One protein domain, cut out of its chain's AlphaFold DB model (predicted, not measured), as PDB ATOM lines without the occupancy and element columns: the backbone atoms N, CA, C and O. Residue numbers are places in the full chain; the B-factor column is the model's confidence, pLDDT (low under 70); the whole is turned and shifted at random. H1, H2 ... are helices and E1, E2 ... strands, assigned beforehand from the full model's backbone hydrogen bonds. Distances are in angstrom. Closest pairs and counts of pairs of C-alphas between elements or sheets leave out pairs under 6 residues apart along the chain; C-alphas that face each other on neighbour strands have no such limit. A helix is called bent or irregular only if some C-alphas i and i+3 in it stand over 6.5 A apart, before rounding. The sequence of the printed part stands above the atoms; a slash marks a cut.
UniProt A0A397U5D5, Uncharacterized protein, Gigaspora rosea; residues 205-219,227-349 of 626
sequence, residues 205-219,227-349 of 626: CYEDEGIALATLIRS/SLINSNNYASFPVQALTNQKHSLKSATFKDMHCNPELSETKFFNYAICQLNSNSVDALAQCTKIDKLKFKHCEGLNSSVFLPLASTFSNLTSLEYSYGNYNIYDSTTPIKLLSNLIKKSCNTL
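What this domain is: This is residues 205 to 219 and 227 to 349 of the 626 residues of an uncharacterized protein of Gigaspora rosea (UniProt A0A397U5D5). The chain is wound in stacked strand-and-helix turns, a short solenoid: four parallel strands make a sheet along one side, and five helices lie side by side in a curved row along the other. The long link of residues 259 to 277 reaches out at one end. The printed part has 138 residues with five named helices and four named strands, in the order H1 E1 H2 E2 H3 E3 H4 E4 H5; the sheet runs E1 E2 E3 E4, and the class is mixed. The whole is compact, with a radius of gyration of the C-alphas of 14.6 A and spans of 45 by 36 by 20 A.

How they stand to each other: H1, residues 207 to 219, touches H2, residues 236 to 245, the same way at a shallow tilt of 2 degrees; their closest C-alphas, of Ala 214 and Pro 238, are 4.2 A apart. H2 touches H3, residues 278 to 285, with the closest C-alphas, of Gln 240 and Ser 280, 4.6 A apart. H3 touches H4, residues 304 to 312, and H4 touches H5, residues 335 to 344; the closest C-alphas are those of Ala 285 and Leu 309, 5.2 A, and of Ala 310 and Leu 341, 4.6 A. E1, residues 227 to 229, is parallel to E2, residues 251 to 258, with N 228 and O 253 2.9 A apart, within hydrogen-bond range. E3, residues 292 to 299, is parallel to E2 and to E4, residues 318 to 322; within range are N 254 and O 294, 2.8 A, and N 295 and O 320, 2.8 A. E1, H2, E2, then E2, H3, E3, then E3, H4, E4 are strand-helix-strand units, two parallel neighbour strands with a helix between, each with a right-handed crossover. H5 only grazes the sheet, with residues 338 to 342. Every O i to N i+4 pair is within range in H1, H3 and H5; H2 has 3 of 6, and H4 1 of 5 beside 5 of 6 O i to N i+3 pairs.

Where its parts are: H1 begins at C-alpha 207 (-61.438, -14.816, 20.608) and is 18.7 A long. E2, 20.2 A, bends by 57 degrees at residue 255, and E3, 19.0 A, by 64 degrees at residue 296. H4 is irregular, with C-alphas 305 and 308 7.1 A apart. H5 ends at C-alpha 344 (-33.066, -0.370, 34.728).

The domain as a whole: The C-alphas farthest apart, of Thr 266 and Asn 347, are 45.2 A apart. Residues 220 to 226 are not printed; C-alphas 219 and 227 are 16.7 A apart across the cut. The links E2 to H3 and E4 to H5 are long. Residues 259 to 275 and 324 to 332 have pLDDT under 70.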
ATOM      1  N   CYS A 205     -59.073 -10.132  15.755       79.31
ATOM      2  CA  CYS A 205     -60.370  -9.476  15.925       79.31
ATOM      3  C   CYS A 205     -61.359 -10.318  16.737       79.31
ATOM      4  O   CYS A 205     -62.324  -9.759  17.246       79.31
ATOM      5  N   TYR A 206     -61.104 -11.622  16.881       82.62
ATOM      6  CA  TYR A 206     -61.986 -12.582  17.548       82.62
ATOM      7  C   TYR A 206     -61.239 -13.418  18.591       82.62
ATOM      8  O   TYR A 206     -60.009 -13.527  18.563       82.62
ATOM      9  N   GLU A 207     -61.990 -14.005  19.521       86.31
ATOM     10  CA  GLU A 207     -61.438 -14.816  20.608       86.31
ATOM     11  C   GLU A 207     -60.749 -16.085  20.096       86.31
ATOM     12  O   GLU A 207     -59.619 -16.383  20.487       86.31
ATOM     13  N   ASP A 208     -61.396 -16.795  19.170       88.69
ATOM     14  CA  ASP A 208     -60.870 -18.003  18.537       88.69
ATOM     15  C   ASP A 208     -59.563 -17.722  17.779       88.69
ATOM     16  O   ASP A 208     -58.619 -18.509  17.863       88.69
ATOM     17  N   GLU A 209     -59.447 -16.557  17.129       89.44
ATOM     18  CA  GLU A 209     -58.188 -16.094  16.538       89.44
ATOM     19  C   GLU A 209     -57.094 -15.889  17.591       89.44
ATOM     20  O   GLU A 209     -55.940 -16.251  17.354       89.44
ATOM     21  N   GLY A 210     -57.437 -15.311  18.747       90.69
ATOM     22  CA  GLY A 210     -56.508 -15.122  19.861       90.69
ATOM     23  C   GLY A 210     -55.981 -16.448  20.410       90.69
ATOM     24  O   GLY A 210     -54.774 -16.589  20.631       90.69
ATOM     25  N   ILE A 211     -56.863 -17.439  20.561       93.38
ATOM     26  CA  ILE A 211     -56.517 -18.797  21.001       93.38
ATOM     27  C   ILE A 211     -55.641 -19.501  19.954       93.38
ATOM     28  O   ILE A 211     -54.575 -20.017  20.295       93.38
ATOM     29  N   ALA A 212     -56.037 -19.482  18.680       95.06
ATOM     30  CA  ALA A 212     -55.277 -20.109  17.598       95.06
ATOM     31  C   ALA A 212     -53.892 -19.466  17.417       95.06
ATOM     32  O   ALA A 212     -52.886 -20.159  17.256       95.06
ATOM     33  N   LEU A 213     -53.802 -18.138  17.529       95.38
ATOM     34  CA  LEU A 213     -52.527 -17.430  17.510       95.38
ATOM     35  C   LEU A 213     -51.643 -17.815  18.703       95.38
ATOM     36  O   LEU A 213     -50.432 -17.979  18.548       95.38
ATOM     37  N   ALA A 214     -52.223 -17.983  19.892       96.88
ATOM     38  CA  ALA A 214     -51.491 -18.464  21.056       96.88
ATOM     39  C   ALA A 214     -50.923 -19.876  20.816       96.88
ATOM     40  O   ALA A 214     -49.765 -20.132  21.148       96.88
ATOM     41  N   THR A 215     -51.690 -20.777  20.196       98.00
ATOM     42  CA  THR A 215     -51.213 -22.108  19.773       98.00
ATOM     43  C   THR A 215     -50.056 -22.004  18.779       98.00
ATOM     44  O   THR A 215     -49.015 -22.628  18.991       98.00
ATOM     45  N   LEU A 216     -50.180 -21.143  17.765       97.62
ATOM     46  CA  LEU A 216     -49.117 -20.875  16.796       97.62
ATOM     47  C   LEU A 216     -47.827 -20.392  17.465       97.62
ATOM     48  O   LEU A 216     -46.750 -20.889  17.146       97.62
ATOM     49  N   ILE A 217     -47.916 -19.459  18.416       97.94
ATOM     50  CA  ILE A 217     -46.755 -18.957  19.166       97.94
ATOM     51  C   ILE A 217     -46.096 -20.078  19.977       97.94
ATOM     52  O   ILE A 217     -44.867 -20.160  20.018       97.94
ATOM     53  N   ARG A 218     -46.887 -20.947  20.620       97.81
ATOM     54  CA  ARG A 218     -46.359 -22.061  21.425       97.81
ATOM     55  C   ARG A 218     -45.648 -23.116  20.583       97.81
ATOM     56  O   ARG A 218     -44.701 -23.713  21.088       97.81
ATOM     57  N   SER A 219     -46.064 -23.332  19.334       97.38
ATOM     58  CA  SER A 219     -45.451 -24.344  18.466       97.38
ATOM     59  C   SER A 219     -44.101 -23.924  17.872       97.38
ATOM     60  O   SER A 219     -43.346 -24.772  17.391       97.38
ATOM     61  N   SER A 227     -44.955  -8.938  16.916       95.12
ATOM     62  CA  SER A 227     -45.705  -7.696  16.785       95.12
ATOM     63  C   SER A 227     -47.203  -7.969  16.802       95.12
ATOM     64  O   SER A 227     -47.704  -8.655  15.919       95.12
ATOM     65  N   LEU A 228     -47.918  -7.361  17.743       91.38
ATOM     66  CA  LEU A 228     -49.373  -7.425  17.842       91.38
ATOM     67  C   LEU A 228     -49.974  -6.053  17.521       91.38
ATOM     68  O   LEU A 228     -49.484  -5.035  18.014       91.38
ATOM     69  N   ILE A 229     -50.978  -6.015  16.646       86.31
ATOM     70  CA  ILE A 229     -51.519  -4.773  16.076       86.31
ATOM     71  C   ILE A 229     -53.036  -4.752  16.231       86.31
ATOM     72  O   ILE A 229     -53.687  -5.696  15.794       86.31
ATOM     73  N   ASN A 230     -53.591  -3.677  16.796       77.88
ATOM     74  CA  ASN A 230     -55.034  -3.438  16.924       77.88
ATOM     75  C   ASN A 230     -55.826  -4.678  17.368       77.88
ATOM     76  O   ASN A 230     -56.708  -5.156  16.662       77.88
ATOM     77  N   SER A 231     -55.411  -5.272  18.484       76.44
ATOM     78  CA  SER A 231     -55.873  -6.587  18.951       76.44
ATOM     79  C   SER A 231     -56.471  -6.498  20.353       76.44
ATOM     80  O   SER A 231     -56.136  -7.300  21.218       76.44
ATOM     81  N   ASN A 232     -57.286  -5.471  20.605       73.19
ATOM     82  CA  ASN A 232     -57.624  -5.023  21.958       73.19
ATOM     83  C   ASN A 232     -58.190  -6.152  22.843       73.19
ATOM     84  O   ASN A 232     -57.529  -6.557  23.801       73.19
ATOM     85  N   ASN A 233     -59.340  -6.723  22.488       72.62
ATOM     86  CA  ASN A 233     -60.083  -7.646  23.362       72.62
ATOM     87  C   ASN A 233     -59.380  -8.977  23.651       72.62
ATOM     88  O   ASN A 233     -59.618  -9.585  24.688       72.62
ATOM     89  N   TYR A 234     -58.511  -9.434  22.750       82.06
ATOM     90  CA  TYR A 234     -58.007 -10.812  22.757       82.06
ATOM     91  C   TYR A 234     -56.481 -10.894  22.822       82.06
ATOM     92  O   TYR A 234     -55.909 -11.966  22.641       82.06
ATOM     93  N   ALA A 235     -55.802  -9.775  23.103       86.19
ATOM     94  CA  ALA A 235     -54.344  -9.713  23.214       86.19
ATOM     95  C   ALA A 235     -53.770 -10.567  24.355       86.19
ATOM     96  O   ALA A 235     -52.610 -10.974  24.282       86.19
ATOM     97  N   SER A 236     -54.550 -10.856  25.400       88.69
ATOM     98  CA  SER A 236     -54.091 -11.630  26.561       88.69
ATOM     99  C   SER A 236     -53.602 -13.029  26.175       88.69
ATOM    100  O   SER A 236     -52.507 -13.415  26.586       88.69
ATOM    101  N   PHE A 237     -54.350 -13.757  25.337       91.56
ATOM    102  CA  PHE A 237     -54.005 -15.112  24.893       91.56
ATOM    103  C   PHE A 237     -52.627 -15.198  24.209       91.56
ATOM    104  O   PHE A 237     -51.768 -15.945  24.699       91.56
ATOM    105  N   PRO A 238     -52.350 -14.455  23.114       93.88
ATOM    106  CA  PRO A 238     -51.063 -14.539  22.440       93.88
ATOM    107  C   PRO A 238     -49.917 -13.979  23.285       93.88
ATOM    108  O   PRO A 238     -48.808 -14.501  23.205       93.88
ATOM    109  N   VAL A 239     -50.154 -12.959  24.120       93.81
ATOM    110  CA  VAL A 239     -49.095 -12.398  24.975       93.81
ATOM    111  C   VAL A 239     -48.693 -13.374  26.079       93.81
ATOM    112  O   VAL A 239     -47.501 -13.560  26.310       93.81
ATOM    113  N   GLN A 240     -49.647 -14.074  26.699       94.69
ATOM    114  CA  GLN A 240     -49.333 -15.133  27.666       94.69
ATOM    115  C   GLN A 240     -48.506 -16.266  27.036       94.69
ATOM    116  O   GLN A 240     -47.557 -16.768  27.648       94.69
ATOM    117  N   ALA A 241     -48.815 -16.635  25.788       96.75
ATOM    118  CA  ALA A 241     -48.085 -17.659  25.042       96.75
ATOM    119  C   ALA A 241     -46.615 -17.302  24.753       96.75
ATOM    120  O   ALA A 241     -45.807 -18.208  24.533       96.75
ATOM    121  N   LEU A 242     -46.225 -16.020  24.807       96.62
ATOM    122  CA  LEU A 242     -44.828 -15.604  24.617       96.62
ATOM    123  C   LEU A 242     -43.880 -16.186  25.669       96.62
ATOM    124  O   LEU A 242     -42.686 -16.293  25.398       96.62
ATOM    125  N   THR A 243     -44.388 -16.640  26.818       95.31
ATOM    126  CA  THR A 243     -43.586 -17.339  27.835       95.31
ATOM    127  C   THR A 243     -42.836 -18.545  27.256       95.31
ATOM    128  O   THR A 243     -41.691 -18.801  27.633       95.31
ATOM    129  N   ASN A 244     -43.421 -19.252  26.279       96.31
ATOM    130  CA  ASN A 244     -42.758 -20.354  25.568       96.31
ATOM    131  C   ASN A 244     -41.536 -19.889  24.756       96.31
ATOM    132  O   ASN A 244     -40.636 -20.677  24.483       96.31
ATOM    133  N   GLN A 245     -41.474 -18.602  24.418       96.19
ATOM    134  CA  GLN A 245     -40.422 -17.966  23.625       96.19
ATOM    135  C   GLN A 245     -39.455 -17.139  24.490       96.19
ATOM    136  O   GLN A 245     -38.635 -16.382  23.965       96.19
ATOM    137  N   LYS A 246     -39.488 -17.290  25.824       93.94
ATOM    138  CA  LYS A 246     -38.693 -16.483  26.771       93.94
ATOM    139  C   LYS A 246     -37.182 -16.477  26.509       93.94
ATOM    140  O   LYS A 246     -36.492 -15.516  26.844       93.94
ATOM    141  N   HIS A 247     -36.651 -17.542  25.902       93.38
ATOM    142  CA  HIS A 247     -35.223 -17.695  25.610       93.38
ATOM    143  C   HIS A 247     -34.812 -17.273  24.192       93.38
ATOM    144  O   HIS A 247     -33.607 -17.228  23.918       93.38
ATOM    145  N   SER A 248     -35.762 -16.974  23.307       95.81
ATOM    146  CA  SER A 248     -35.514 -16.602  21.906       95.81
ATOM    147  C   SER A 248     -35.986 -15.191  21.569       95.81
ATOM    148  O   SER A 248     -35.374 -14.537  20.720       95.81
ATOM    149  N   LEU A 249     -37.041 -14.708  22.232       97.31
ATOM    150  CA  LEU A 249     -37.692 -13.445  21.917       97.31
ATOM    151  C   LEU A 249     -36.772 -12.261  22.237       97.31
ATOM    152  O   LEU A 249     -36.421 -12.016  23.388       97.31
ATOM    153  N   LYS A 250     -36.393 -11.517  21.194       97.19
ATOM    154  CA  LYS A 250     -35.537 -10.324  21.279       97.19
ATOM    155  C   LYS A 250     -36.328  -9.031  21.122       97.19
ATOM    156  O   LYS A 250     -35.961  -8.013  21.693       97.19
ATOM    157  N   SER A 251     -37.420  -9.046  20.358       97.56
ATOM    158  CA  SER A 251     -38.218  -7.842  20.130       97.56
ATOM    159  C   SER A 251     -39.710  -8.091  20.273       97.56
ATOM    160  O   SER A 251     -40.247  -9.007  19.653       97.56
ATOM    161  N   ALA A 252     -40.366  -7.213  21.030       96.88
ATOM    162  CA  ALA A 252     -41.813  -7.172  21.186       96.88
ATOM    163  C   ALA A 252     -42.339  -5.795  20.760       96.88
ATOM    164  O   ALA A 252     -41.834  -4.756  21.191       96.88
ATOM    165  N   THR A 253     -43.330  -5.789  19.872       95.06
ATOM    166  CA  THR A 253     -44.013  -4.583  19.400       95.06
ATOM    167  C   THR A 253     -45.508  -4.708  19.631       95.06
ATOM    168  O   THR A 253     -46.143  -5.651  19.179       95.06
ATOM    169  N   PHE A 254     -46.079  -3.713  20.276       91.12
ATOM    170  CA  PHE A 254     -47.510  -3.552  20.439       91.12
ATOM    171  C   PHE A 254     -47.912  -2.283  19.706       91.12
ATOM    172  O   PHE A 254     -47.236  -1.263  19.853       91.12
ATOM    173  N   LYS A 255     -48.934  -2.346  18.854       86.62
ATOM    174  CA  LYS A 255     -49.359  -1.207  18.036       86.62
ATOM    175  C   LYS A 255     -50.873  -1.034  18.062       86.62
ATOM    176  O   LYS A 255     -51.581  -2.026  17.941       86.62
ATOM    177  N   ASP A 256     -51.337   0.211  18.139       78.94
ATOM    178  CA  ASP A 256     -52.750   0.595  18.125       78.94
ATOM    179  C   ASP A 256     -53.544  -0.181  19.211       78.94
ATOM    180  O   ASP A 256     -54.518  -0.852  18.899       78.94
ATOM    181  N   MET A 257     -53.063  -0.189  20.469       76.81
ATOM    182  CA  MET A 257     -53.691  -0.938  21.582       76.81
ATOM    183  C   MET A 257     -54.206  -0.016  22.693       76.81
ATOM    184  O   MET A 257     -53.455   0.839  23.165       76.81
ATOM    185  N   HIS A 258     -55.425  -0.252  23.184       74.00
ATOM    186  CA  HIS A 258     -56.110   0.633  24.142       74.00
ATOM    187  C   HIS A 258     -56.368  -0.034  25.501       74.00
ATOM    188  O   HIS A 258     -57.406  -0.649  25.685       74.00
ATOM    189  N   CYS A 259     -55.463   0.069  26.478       64.62
ATOM    190  CA  CYS A 259     -55.527  -0.689  27.746       64.62
ATOM    191  C   CYS A 259     -56.350  -0.027  28.873       64.62
ATOM    192  O   CYS A 259     -56.049  -0.254  30.044       64.62
ATOM    193  N   ASN A 260     -57.331   0.832  28.562       57.78
ATOM    194  CA  ASN A 260     -58.093   1.568  29.581       57.78
ATOM    195  C   ASN A 260     -59.445   0.891  29.898       57.78
ATOM    196  O   ASN A 260     -60.314   0.936  29.034       57.78
ATOM    197  N   PRO A 261     -59.657   0.329  31.105       49.56
ATOM    198  CA  PRO A 261     -60.905  -0.332  31.496       49.56
ATOM    199  C   PRO A 261     -62.119   0.585  31.699       49.56
ATOM    200  O   PRO A 261     -63.228   0.076  31.828       49.56
ATOM    201  N   GLU A 262     -61.942   1.906  31.728       46.72
ATOM    202  CA  GLU A 262     -63.028   2.863  32.007       46.72
ATOM    203  C   GLU A 262     -63.716   3.409  30.740       46.72
ATOM    204  O   GLU A 262     -64.704   4.140  30.828       46.72
ATOM    205  N   LEU A 263     -63.229   3.052  29.547       49.06
ATOM    206  CA  LEU A 263     -63.862   3.441  28.285       49.06
ATOM    207  C   LEU A 263     -65.096   2.565  28.026       49.06
ATOM    208  O   LEU A 263     -64.980   1.415  27.610       49.06
ATOM    209  N   SER A 264     -66.288   3.111  28.284       41.25
ATOM    210  CA  SER A 264     -67.554   2.438  27.963       41.25
ATOM    211  C   SER A 264     -67.740   2.284  26.446       41.25
ATOM    212  O   SER A 264     -67.373   3.166  25.670       41.25
ATOM    213  N   GLU A 265     -68.363   1.176  26.033       45.47
ATOM    214  CA  GLU A 265     -68.564   0.700  24.647       45.47
ATOM    215  C   GLU A 265     -69.259   1.681  23.675       45.47
ATOM    216  O   GLU A 265     -69.470   1.364  22.506       45.47
ATOM    217  N   THR A 266     -69.664   2.870  24.117       38.47
ATOM    218  CA  THR A 266     -70.745   3.623  23.464       38.47
ATOM    219  C   THR A 266     -70.318   4.705  22.474       38.47
ATOM    220  O   THR A 266     -71.190   5.353  21.896       38.47
ATOM    221  N   LYS A 267     -69.025   4.914  22.192       40.31
ATOM    222  CA  LYS A 267     -68.611   5.878  21.153       40.31
ATOM    223  C   LYS A 267     -67.428   5.370  20.329       40.31
ATOM    224  O   LYS A 267     -66.303   5.354  20.808       40.31
ATOM    225  N   PHE A 268     -67.722   5.100  19.054       40.00
ATOM    226  CA  PHE A 268     -66.849   4.690  17.942       40.00
ATOM    227  C   PHE A 268     -66.634   3.178  17.755       40.00
ATOM    228  O   PHE A 268     -66.235   2.457  18.661       40.00
ATOM    229  N   PHE A 269     -66.895   2.738  16.516       39.22
ATOM    230  CA  PHE A 269     -66.712   1.390  15.966       39.22
ATOM    231  C   PHE A 269     -65.578   0.587  16.643       39.22
ATOM    232  O   PHE A 269     -64.406   0.904  16.467       39.22
ATOM    233  N   ASN A 270     -65.942  -0.489  17.355       44.25
ATOM    234  CA  ASN A 270     -65.072  -1.588  17.806       44.25
ATOM    235  C   ASN A 270     -63.800  -1.235  18.611       44.25
ATOM    236  O   ASN A 270     -62.808  -1.963  18.533       44.25
ATOM    237  N   TYR A 271     -63.817  -0.198  19.452       46.78
ATOM    238  CA  TYR A 271     -62.784  -0.009  20.487       46.78
ATOM    239  C   TYR A 271     -63.256  -0.555  21.830       46.78
ATOM    240  O   TYR A 271     -63.482   0.184  22.782       46.78
ATOM    241  N   ALA A 272     -63.419  -1.872  21.905       46.94
ATOM    242  CA  ALA A 272     -63.527  -2.528  23.196       46.94
ATOM    243  C   ALA A 272     -62.140  -2.571  23.871       46.94
ATOM    244  O   ALA A 272     -61.087  -2.563  23.224       46.94
ATOM    245  N   ILE A 273     -62.173  -2.493  25.195       49.56
ATOM    246  CA  ILE A 273     -61.041  -2.296  26.097       49.56
ATOM    247  C   ILE A 273     -59.990  -3.394  25.892       49.56
ATOM    248  O   ILE A 273     -60.285  -4.585  25.982       49.56
ATOM    249  N   CYS A 274     -58.726  -3.011  25.704       51.69
ATOM    250  CA  CYS A 274     -57.619  -3.955  25.733       51.69
ATOM    251  C   CYS A 274     -57.436  -4.526  27.137       51.69
ATOM    252  O   CYS A 274     -57.054  -3.823  28.073       51.69
ATOM    253  N   GLN A 275     -57.662  -5.830  27.268       59.09
ATOM    254  CA  GLN A 275     -57.432  -6.574  28.500       59.09
ATOM    255  C   GLN A 275     -56.054  -7.251  28.470       59.09
ATOM    256  O   GLN A 275     -55.950  -8.477  28.501       59.09
ATOM    257  N   LEU A 276     -54.960  -6.478  28.434       73.75
ATOM    258  CA  LEU A 276     -53.688  -7.014  28.936       73.75
ATOM    259  C   LEU A 276     -53.780  -7.096  30.462       73.75
ATOM    260  O   LEU A 276     -53.495  -6.142  31.180       73.75
ATOM    261  N   ASN A 277     -54.241  -8.244  30.950       78.00
ATOM    262  CA  ASN A 277     -54.321  -8.537  32.377       78.00
ATOM    263  C   ASN A 277     -52.930  -8.785  32.990       78.00
ATOM    264  O   ASN A 277     -51.945  -8.975  32.269       78.00
ATOM    265  N   SER A 278     -52.858  -8.831  34.322       83.31
ATOM    266  CA  SER A 278     -51.623  -9.109  35.077       83.31
ATOM    267  C   SER A 278     -50.870 -10.327  34.550       83.31
ATOM    268  O   SER A 278     -49.692 -10.222  34.232       83.31
ATOM    269  N   ASN A 279     -51.575 -11.437  34.316       86.38
ATOM    270  CA  ASN A 279     -50.978 -12.684  33.835       86.38
ATOM    271  C   ASN A 279     -50.259 -12.506  32.488       86.38
ATOM    272  O   ASN A 279     -49.193 -13.077  32.266       86.38
ATOM    273  N   SER A 280     -50.831 -11.713  31.576       88.69
ATOM    274  CA  SER A 280     -50.201 -11.417  30.285       88.69
ATOM    275  C   SER A 280     -48.957 -10.539  30.434       88.69
ATOM    276  O   SER A 280     -47.949 -10.774  29.765       88.69
ATOM    277  N   VAL A 281     -48.976  -9.573  31.351       89.62
ATOM    278  CA  VAL A 281     -47.810  -8.728  31.618       89.62
ATOM    279  C   VAL A 281     -46.699  -9.514  32.312       89.62
ATOM    280  O   VAL A 281     -45.538  -9.374  31.932       89.62
ATOM    281  N   ASP A 282     -47.038 -10.395  33.251       90.44
ATOM    282  CA  ASP A 282     -46.079 -11.270  33.927       90.44
ATOM    283  C   ASP A 282     -45.429 -12.257  32.949       90.44
ATOM    284  O   ASP A 282     -44.216 -12.470  32.980       90.44
ATOM    285  N   ALA A 283     -46.206 -12.815  32.016       91.94
ATOM    286  CA  ALA A 283     -45.686 -13.635  30.923       91.94
ATOM    287  C   ALA A 283     -44.688 -12.866  30.040       91.94
ATOM    288  O   ALA A 283     -43.611 -13.372  29.708       91.94
ATOM    289  N   LEU A 284     -45.007 -11.614  29.695       93.19
ATOM    290  CA  LEU A 284     -44.094 -10.755  28.946       93.19
ATOM    291  C   LEU A 284     -42.832 -10.429  29.758       93.19
ATOM    292  O   LEU A 284     -41.734 -10.445  29.201       93.19
ATOM    293  N   ALA A 285     -42.962 -10.184  31.065       92.25
ATOM    294  CA  ALA A 285     -41.834  -9.940  31.958       92.25
ATOM    295  C   ALA A 285     -40.865 -11.137  31.988       92.25
ATOM    296  O   ALA A 285     -39.653 -10.949  31.957       92.25
ATOM    297  N   GLN A 286     -41.360 -12.379  31.925       93.06
ATOM    298  CA  GLN A 286     -40.501 -13.573  31.875       93.06
ATOM    299  C   GLN A 286     -39.602 -13.648  30.626       93.06
ATOM    300  O   GLN A 286     -38.606 -14.378  30.627       93.06
ATOM    301  N   CYS A 287     -39.896 -12.886  29.569       93.44
ATOM    302  CA  CYS A 287     -39.115 -12.842  28.332       93.44
ATOM    303  C   CYS A 287     -37.877 -11.934  28.453       93.44
ATOM    304  O   CYS A 287     -37.708 -10.970  27.708       93.44
ATOM    305  N   THR A 288     -36.971 -12.245  29.380       90.69
ATOM    306  CA  THR A 288     -35.846 -11.375  29.782       90.69
ATOM    307  C   THR A 288     -34.821 -11.065  28.683       90.69
ATOM    308  O   THR A 288     -34.022 -10.142  28.839       90.69
ATOM    309  N   LYS A 289     -34.834 -11.799  27.562       94.25
ATOM    310  CA  LYS A 289     -33.966 -11.538  26.400       94.25
ATOM    311  C   LYS A 289     -34.475 -10.439  25.462       94.25
ATOM    312  O   LYS A 289     -33.785 -10.136  24.486       94.25
ATOM    313  N   ILE A 290     -35.638  -9.842  25.735       95.56
ATOM    314  CA  ILE A 290     -36.129  -8.702  24.960       95.56
ATOM    315  C   ILE A 290     -35.140  -7.536  25.099       95.56
ATOM    316  O   ILE A 290     -34.933  -7.005  26.187       95.56
ATOM    317  N   ASP A 291     -34.560  -7.124  23.971       95.31
ATOM    318  CA  ASP A 291     -33.674  -5.966  23.844       95.31
ATOM    319  C   ASP A 291     -34.361  -4.780  23.143       95.31
ATOM    320  O   ASP A 291     -33.863  -3.654  23.181       95.31
ATOM    321  N   LYS A 292     -35.512  -5.007  22.497       97.25
ATOM    322  CA  LYS A 292     -36.265  -3.992  21.746       97.25
ATOM    323  C   LYS A 292     -37.746  -4.056  22.091       97.25
ATOM    324  O   LYS A 292     -38.462  -4.917  21.570       97.25
ATOM    325  N   LEU A 293     -38.210  -3.100  22.891       96.38
ATOM    326  CA  LEU A 293     -39.604  -2.988  23.314       96.38
ATOM    327  C   LEU A 293     -40.264  -1.763  22.675       96.38
ATOM    328  O   LEU A 293     -39.716  -0.659  22.722       96.38
ATOM    329  N   LYS A 294     -41.424  -1.961  22.045       95.38
ATOM    330  CA  LYS A 294     -42.127  -0.904  21.308       95.38
ATOM    331  C   LYS A 294     -43.613  -0.893  21.632       95.38
ATOM    332  O   LYS A 294     -44.282  -1.900  21.443       95.38
ATOM    333  N   PHE A 295     -44.122   0.270  22.006       90.75
ATOM    334  CA  PHE A 295     -45.541   0.563  22.174       90.75
ATOM    335  C   PHE A 295     -45.907   1.702  21.222       90.75
ATOM    336  O   PHE A 295     -45.454   2.831  21.385       90.75
ATOM    337  N   LYS A 296     -46.646   1.415  20.157       87.25
ATOM    338  CA  LYS A 296     -46.929   2.374  19.087       87.25
ATOM    339  C   LYS A 296     -48.398   2.735  19.070       87.25
ATOM    340  O   LYS A 296     -49.201   1.848  18.845       87.25
ATOM    341  N   HIS A 297     -48.743   4.001  19.257       80.06
ATOM    342  CA  HIS A 297     -50.140   4.420  19.399       80.06
ATOM    343  C   HIS A 297     -50.874   3.596  20.475       80.06
ATOM    344  O   HIS A 297     -51.924   3.013  20.218       80.06
ATOM    345  N   CYS A 298     -50.257   3.456  21.652       79.81
ATOM    346  CA  CYS A 298     -50.820   2.681  22.755       79.81
ATOM    347  C   CYS A 298     -51.283   3.591  23.895       79.81
ATOM    348  O   CYS A 298     -50.557   4.498  24.315       79.81
ATOM    349  N   GLU A 299     -52.451   3.280  24.445       77.62
ATOM    350  CA  GLU A 299     -53.099   3.993  25.551       77.62
ATOM    351  C   GLU A 299     -53.276   3.062  26.764       77.62
ATOM    352  O   GLU A 299     -53.219   1.838  26.636       77.62
ATOM    353  N   GLY A 300     -53.461   3.625  27.964       75.00
ATOM    354  CA  GLY A 300     -53.725   2.850  29.191       75.00
ATOM    355  C   GLY A 300     -52.505   2.180  29.850       75.00
ATOM    356  O   GLY A 300     -52.655   1.449  30.826       75.00
ATOM    357  N   LEU A 301     -51.278   2.453  29.388       79.88
ATOM    358  CA  LEU A 301     -50.041   1.881  29.961       79.88
ATOM    359  C   LEU A 301     -49.652   2.449  31.344       79.88
ATOM    360  O   LEU A 301     -48.618   2.081  31.900       79.88
ATOM    361  N   ASN A 302     -50.461   3.350  31.903       75.25
ATOM    362  CA  ASN A 302     -50.235   3.972  33.212       75.25
ATOM    363  C   ASN A 302     -50.693   3.110  34.381       75.25
ATOM    364  O   ASN A 302     -50.337   3.392  35.526       75.25
ATOM    365  N   SER A 303     -51.454   2.060  34.084       76.94
ATOM    366  CA  SER A 303     -51.891   1.085  35.066       76.94
ATOM    367  C   SER A 303     -50.702   0.465  35.807       76.94
ATOM    368  O   SER A 303     -49.656   0.161  35.220       76.94
ATOM    369  N   SER A 304     -50.879   0.229  37.109       79.44
ATOM    370  CA  SER A 304     -49.905  -0.475  37.952       79.44
ATOM    371  C   SER A 304     -49.572  -1.871  37.422       79.44
ATOM    372  O   SER A 304     -48.465  -2.355  37.656       79.44
ATOM    373  N   VAL A 305     -50.482  -2.463  36.640       81.38
ATOM    374  CA  VAL A 305     -50.326  -3.757  35.969       81.38
ATOM    375  C   VAL A 305     -49.061  -3.820  35.112       81.38
ATOM    376  O   VAL A 305     -48.466  -4.884  35.023       81.38
ATOM    377  N   PHE A 306     -48.592  -2.703  34.539       85.81
ATOM    378  CA  PHE A 306     -47.390  -2.675  33.693       85.81
ATOM    379  C   PHE A 306     -46.078  -2.441  34.452       85.81
ATOM    380  O   PHE A 306     -45.000  -2.613  33.879       85.81
ATOM    381  N   LEU A 307     -46.125  -2.076  35.739       82.62
ATOM    382  CA  LEU A 307     -44.921  -1.832  36.543       82.62
ATOM    383  C   LEU A 307     -43.960  -3.036  36.643       82.62
ATOM    384  O   LEU A 307     -42.751  -2.777  36.645       82.62
ATOM    385  N   PRO A 308     -44.410  -4.310  36.656       86.38
ATOM    386  CA  PRO A 308     -43.516  -5.473  36.623       86.38
ATOM    387  C   PRO A 308     -42.586  -5.524  35.397       86.38
ATOM    388  O   PRO A 308     -41.469  -6.039  35.478       86.38
ATOM    389  N   LEU A 309     -42.972  -4.932  34.257       87.56
ATOM    390  CA  LEU A 309     -42.072  -4.853  33.096       87.56
ATOM    391  C   LEU A 309     -40.822  -4.028  33.421       87.56
ATOM    392  O   LEU A 309     -39.717  -4.337  32.972       87.56
ATOM    393  N   ALA A 310     -40.992  -2.987  34.237       83.38
ATOM    394  CA  ALA A 310     -39.942  -2.037  34.568       83.38
ATOM    395  C   ALA A 310     -38.882  -2.603  35.522       83.38
ATOM    396  O   ALA A 310     -37.732  -2.168  35.494       83.38
ATOM    397  N   SER A 311     -39.248  -3.576  36.361       82.25
ATOM    398  CA  SER A 311     -38.302  -4.281  37.230       82.25
ATOM    399  C   SER A 311     -37.495  -5.349  36.491       82.25
ATOM    400  O   SER A 311     -36.406  -5.703  36.951       82.25
ATOM    401  N   THR A 312     -37.993  -5.829  35.350       85.50
ATOM    402  CA  THR A 312     -37.471  -7.041  34.711       85.50
ATOM    403  C   THR A 312     -36.471  -6.757  33.591       85.50
ATOM    404  O   THR A 312     -35.419  -7.394  33.527       85.50
ATOM    405  N   PHE A 313     -36.740  -5.782  32.718       89.06
ATOM    406  CA  PHE A 313     -35.874  -5.534  31.562       89.06
ATOM    407  C   PHE A 313     -34.662  -4.653  31.910       89.06
ATOM    408  O   PHE A 313     -34.787  -3.439  32.077       89.06
ATOM    409  N   SER A 314     -33.469  -5.260  31.979       88.19
ATOM    410  CA  SER A 314     -32.189  -4.570  32.238       88.19
ATOM    411  C   SER A 314     -31.284  -4.395  31.015       88.19
ATOM    412  O   SER A 314     -30.276  -3.693  31.085       88.19
ATOM    413  N   ASN A 315     -31.617  -5.043  29.897       90.12
ATOM    414  CA  ASN A 315     -30.761  -5.130  28.711       90.12
ATOM    415  C   ASN A 315     -31.422  -4.525  27.459       90.12
ATOM    416  O   ASN A 315     -31.124  -4.944  26.339       90.12
ATOM    417  N   LEU A 316     -32.346  -3.569  27.625       94.88
ATOM    418  CA  LEU A 316     -32.979  -2.911  26.483       94.88
ATOM    419  C   LEU A 316     -31.956  -2.068  25.720       94.88
ATOM    420  O   LEU A 316     -31.353  -1.158  26.267       94.88
ATOM    421  N   THR A 317     -31.835  -2.320  24.422       95.25
ATOM    422  CA  THR A 317     -31.078  -1.490  23.473       95.25
ATOM    423  C   THR A 317     -31.960  -0.440  22.802       95.25
ATOM    424  O   THR A 317     -31.470   0.619  22.410       95.25
ATOM    425  N   SER A 318     -33.268  -0.708  22.680       96.25
ATOM    426  CA  SER A 318     -34.241   0.222  22.104       96.25
ATOM    427  C   SER A 318     -35.553   0.227  22.879       96.25
ATOM    428  O   SER A 318     -36.177  -0.819  23.063       96.25
ATOM    429  N   LEU A 319     -36.028   1.426  23.206       96.25
ATOM    430  CA  LEU A 319     -37.349   1.666  23.778       96.25
ATOM    431  C   LEU A 319     -38.120   2.646  22.885       96.25
ATOM    432  O   LEU A 319     -37.646   3.749  22.626       96.25
ATOM    433  N   GLU A 320     -39.290   2.245  22.388       94.94
ATOM    434  CA  GLU A 320     -40.173   3.120  21.606       94.94
ATOM    435  C   GLU A 320     -41.548   3.225  22.284       94.94
ATOM    436  O   GLU A 320     -42.151   2.203  22.605       94.94
ATOM    437  N   TYR A 321     -42.059   4.442  22.472       91.56
ATOM    438  CA  TYR A 321     -43.425   4.704  22.928       91.56
ATOM    439  C   TYR A 321     -44.062   5.822  22.096       91.56
ATOM    440  O   TYR A 321     -43.431   6.847  21.836       91.56
ATOM    441  N   SER A 322     -45.317   5.644  21.688       85.31
ATOM    442  CA  SER A 322     -46.119   6.727  21.121       85.31
ATOM    443  C   SER A 322     -47.584   6.644  21.517       85.31
ATOM    444  O   SER A 322     -48.109   5.545  21.708       85.31
ATOM    445  N   TYR A 323     -48.216   7.810  21.632       77.00
ATOM    446  CA  TYR A 323     -49.617   7.953  22.037       77.00
ATOM    447  C   TYR A 323     -50.584   7.767  20.853       77.00
ATOM    448  O   TYR A 323     -50.189   7.961  19.700       77.00
ATOM    449  N   GLY A 324     -51.818   7.335  21.132       63.81
ATOM    450  CA  GLY A 324     -52.864   7.097  20.132       63.81
ATOM    451  C   GLY A 324     -53.408   8.380  19.494       63.81
ATOM    452  O   GLY A 324     -53.311   9.468  20.049       63.81
ATOM    453  N   ASN A 325     -53.943   8.275  18.276       52.03
ATOM    454  CA  ASN A 325     -54.372   9.422  17.459       52.03
ATOM    455  C   ASN A 325     -55.818   9.884  17.738       52.03
ATOM    456  O   ASN A 325     -56.359  10.694  16.982       52.03
ATOM    457  N   TYR A 326     -56.468   9.363  18.778       49.78
ATOM    458  CA  TYR A 326     -57.890   9.590  19.008       49.78
ATOM    459  C   TYR A 326     -58.071  10.673  20.071       49.78
ATOM    460  O   TYR A 326     -57.511  10.585  21.156       49.78
ATOM    461  N   ASN A 327     -58.817  11.733  19.733       46.34
ATOM    462  CA  ASN A 327     -59.156  12.858  20.618       46.34
ATOM    463  C   ASN A 327     -60.110  12.404  21.747       46.34
ATOM    464  O   ASN A 327     -61.218  12.924  21.867       46.34
ATOM    465  N   ILE A 328     -59.726  11.397  22.526       45.72
ATOM    466  CA  ILE A 328     -60.506  10.895  23.646       45.72
ATOM    467  C   ILE A 328     -59.912  11.494  24.913       45.72
ATOM    468  O   ILE A 328     -58.713  11.430  25.173       45.72
ATOM    469  N   TYR A 329     -60.792  12.179  25.630       42.47
ATOM    470  CA  TYR A 329     -60.526  12.860  26.877       42.47
ATOM    471  C   TYR A 329     -59.936  11.872  27.890       42.47
ATOM    472  O   TYR A 329     -60.534  10.844  28.182       42.47
ATOM    473  N   ASP A 330     -58.769  12.249  28.408       48.59
ATOM    474  CA  ASP A 330     -58.019  11.625  29.499       48.59
ATOM    475  C   ASP A 330     -57.283  10.292  29.206       48.59
ATOM    476  O   ASP A 330     -57.866   9.256  28.897       48.59
ATOM    477  N   SER A 331     -55.946  10.315  29.321       53.38
ATOM    478  CA  SER A 331     -55.105   9.174  29.740       53.38
ATOM    479  C   SER A 331     -53.621   9.558  29.699       53.38
ATOM    480  O   SER A 331     -52.954   9.576  28.666       53.38
ATOM    481  N   THR A 332     -53.108   9.896  30.878       66.75
ATOM    482  CA  THR A 332     -51.722  10.284  31.171       66.75
ATOM    483  C   THR A 332     -50.665   9.430  30.437       66.75
ATOM    484  O   THR A 332     -50.798   8.222  30.293       66.75
ATOM    485  N   THR A 333     -49.570  10.042  29.973       70.75
ATOM    486  CA  THR A 333     -48.402   9.311  29.425       70.75
ATOM    487  C   THR A 333     -47.757   8.437  30.513       70.75
ATOM    488  O   THR A 333     -47.699   8.889  31.662       70.75
ATOM    489  N   PRO A 334     -47.208   7.244  30.203       82.56
ATOM    490  CA  PRO A 334     -46.656   6.292  31.183       82.56
ATOM    491  C   PRO A 334     -45.295   6.700  31.747       82.56
ATOM    492  O   PRO A 334     -44.347   5.919  31.771       82.56
ATOM    493  N   ILE A 335     -45.193   7.929  32.258       85.81
ATOM    494  CA  ILE A 335     -43.957   8.547  32.752       85.81
ATOM    495  C   ILE A 335     -43.257   7.645  33.772       85.81
ATOM    496  O   ILE A 335     -42.045   7.446  33.676       85.81
ATOM    497  N   LYS A 336     -44.001   7.064  34.724       86.69
ATOM    498  CA  LYS A 336     -43.443   6.190  35.767       86.69
ATOM    499  C   LYS A 336     -42.858   4.899  35.186       86.69
ATOM    500  O   LYS A 336     -41.722   4.552  35.501       86.69
ATOM    501  N   LEU A 337     -43.604   4.220  34.313       89.12
ATOM    502  CA  LEU A 337     -43.164   3.000  33.633       89.12
ATOM    503  C   LEU A 337     -41.929   3.267  32.759       89.12
ATOM    504  O   LEU A 337     -40.915   2.588  32.910       89.12
ATOM    505  N   LEU A 338     -41.987   4.292  31.900       91.81
ATOM    506  CA  LEU A 338     -40.886   4.667  31.009       91.81
ATOM    507  C   LEU A 338     -39.630   5.049  31.799       91.81
ATOM    508  O   LEU A 338     -38.543   4.569  31.487       91.81
ATOM    509  N   SER A 339     -39.772   5.852  32.859       91.19
ATOM    510  CA  SER A 339     -38.643   6.243  33.714       91.19
ATOM    511  C   SER A 339     -37.985   5.030  34.371       91.19
ATOM    512  O   SER A 339     -36.761   4.946  34.416       91.19
ATOM    513  N   ASN A 340     -38.774   4.072  34.861       91.19
ATOM    514  CA  ASN A 340     -38.241   2.876  35.507       91.19
ATOM    515  C   ASN A 340     -37.540   1.938  34.509       91.19
ATOM    516  O   ASN A 340     -36.447   1.460  34.808       91.19
ATOM    517  N   LEU A 341     -38.100   1.745  33.307       92.88
ATOM    518  CA  LEU A 341     -37.446   0.990  32.226       92.88
ATOM    519  C   LEU A 341     -36.096   1.612  31.842       92.88
ATOM    520  O   LEU A 341     -35.104   0.899  31.691       92.88
ATOM    521  N   ILE A 342     -36.042   2.945  31.740       92.69
ATOM    522  CA  ILE A 342     -34.806   3.677  31.435       92.69
ATOM    523  C   ILE A 342     -33.772   3.497  32.545       92.69
ATOM    524  O   ILE A 342     -32.625   3.173  32.256       92.69
ATOM    525  N   LYS A 343     -34.167   3.656  33.815       90.88
ATOM    526  CA  LYS A 343     -33.257   3.456  34.955       90.88
ATOM    527  C   LYS A 343     -32.676   2.047  34.982       90.88
ATOM    528  O   LYS A 343     -31.500   1.888  35.286       90.88
ATOM    529  N   LYS A 344     -33.487   1.033  34.673       90.88
ATOM    530  CA  LYS A 344     -33.066  -0.370  34.728       90.88
ATOM    531  C   LYS A 344     -32.149  -0.760  33.564       90.88
ATOM    532  O   LYS A 344     -31.231  -1.545  33.777       90.88
ATOM    533  N   SER A 345     -32.372  -0.201  32.372       90.38
ATOM    534  CA  SER A 345     -31.575  -0.454  31.155       90.38
ATOM    535  C   SER A 345     -30.599   0.685  30.809       90.38
ATOM    536  O   SER A 345     -30.204   0.865  29.659       90.38
ATOM    537  N   CYS A 346     -30.192   1.464  31.811       86.69
ATOM    538  CA  CYS A 346     -29.393   2.686  31.683       86.69
ATOM    539  C   CYS A 346     -28.092   2.528  30.874       86.69
ATOM    540  O   CYS A 346     -27.720   3.397  30.084       86.69
ATOM    541  N   ASN A 347     -27.418   1.391  31.044       86.38
ATOM    542  CA  ASN A 347     -26.119   1.122  30.427       86.38
ATOM    543  C   ASN A 347     -26.232   0.564  28.999       86.38
ATOM    544  O   ASN A 347     -25.283   0.664  28.221       86.38
ATOM    545  N   THR A 348     -27.375  -0.025  28.646       90.75
ATOM    546  CA  THR A 348     -27.581  -0.755  27.384       90.75
ATOM    547  C   THR A 348     -28.427   0.018  26.372       90.75
ATOM    548  O   THR A 348     -28.334  -0.259  25.175       90.75
ATOM    549  N   LEU A 349     -29.208   1.007  26.820       92.12
ATOM    550  CA  LEU A 349     -30.103   1.793  25.971       92.12
ATOM    551  C   LEU A 349     -29.345   2.691  24.989       92.12
ATOM    552  O   LEU A 349     -28.869   3.772  25.330       92.12
TER     553      LEU A 349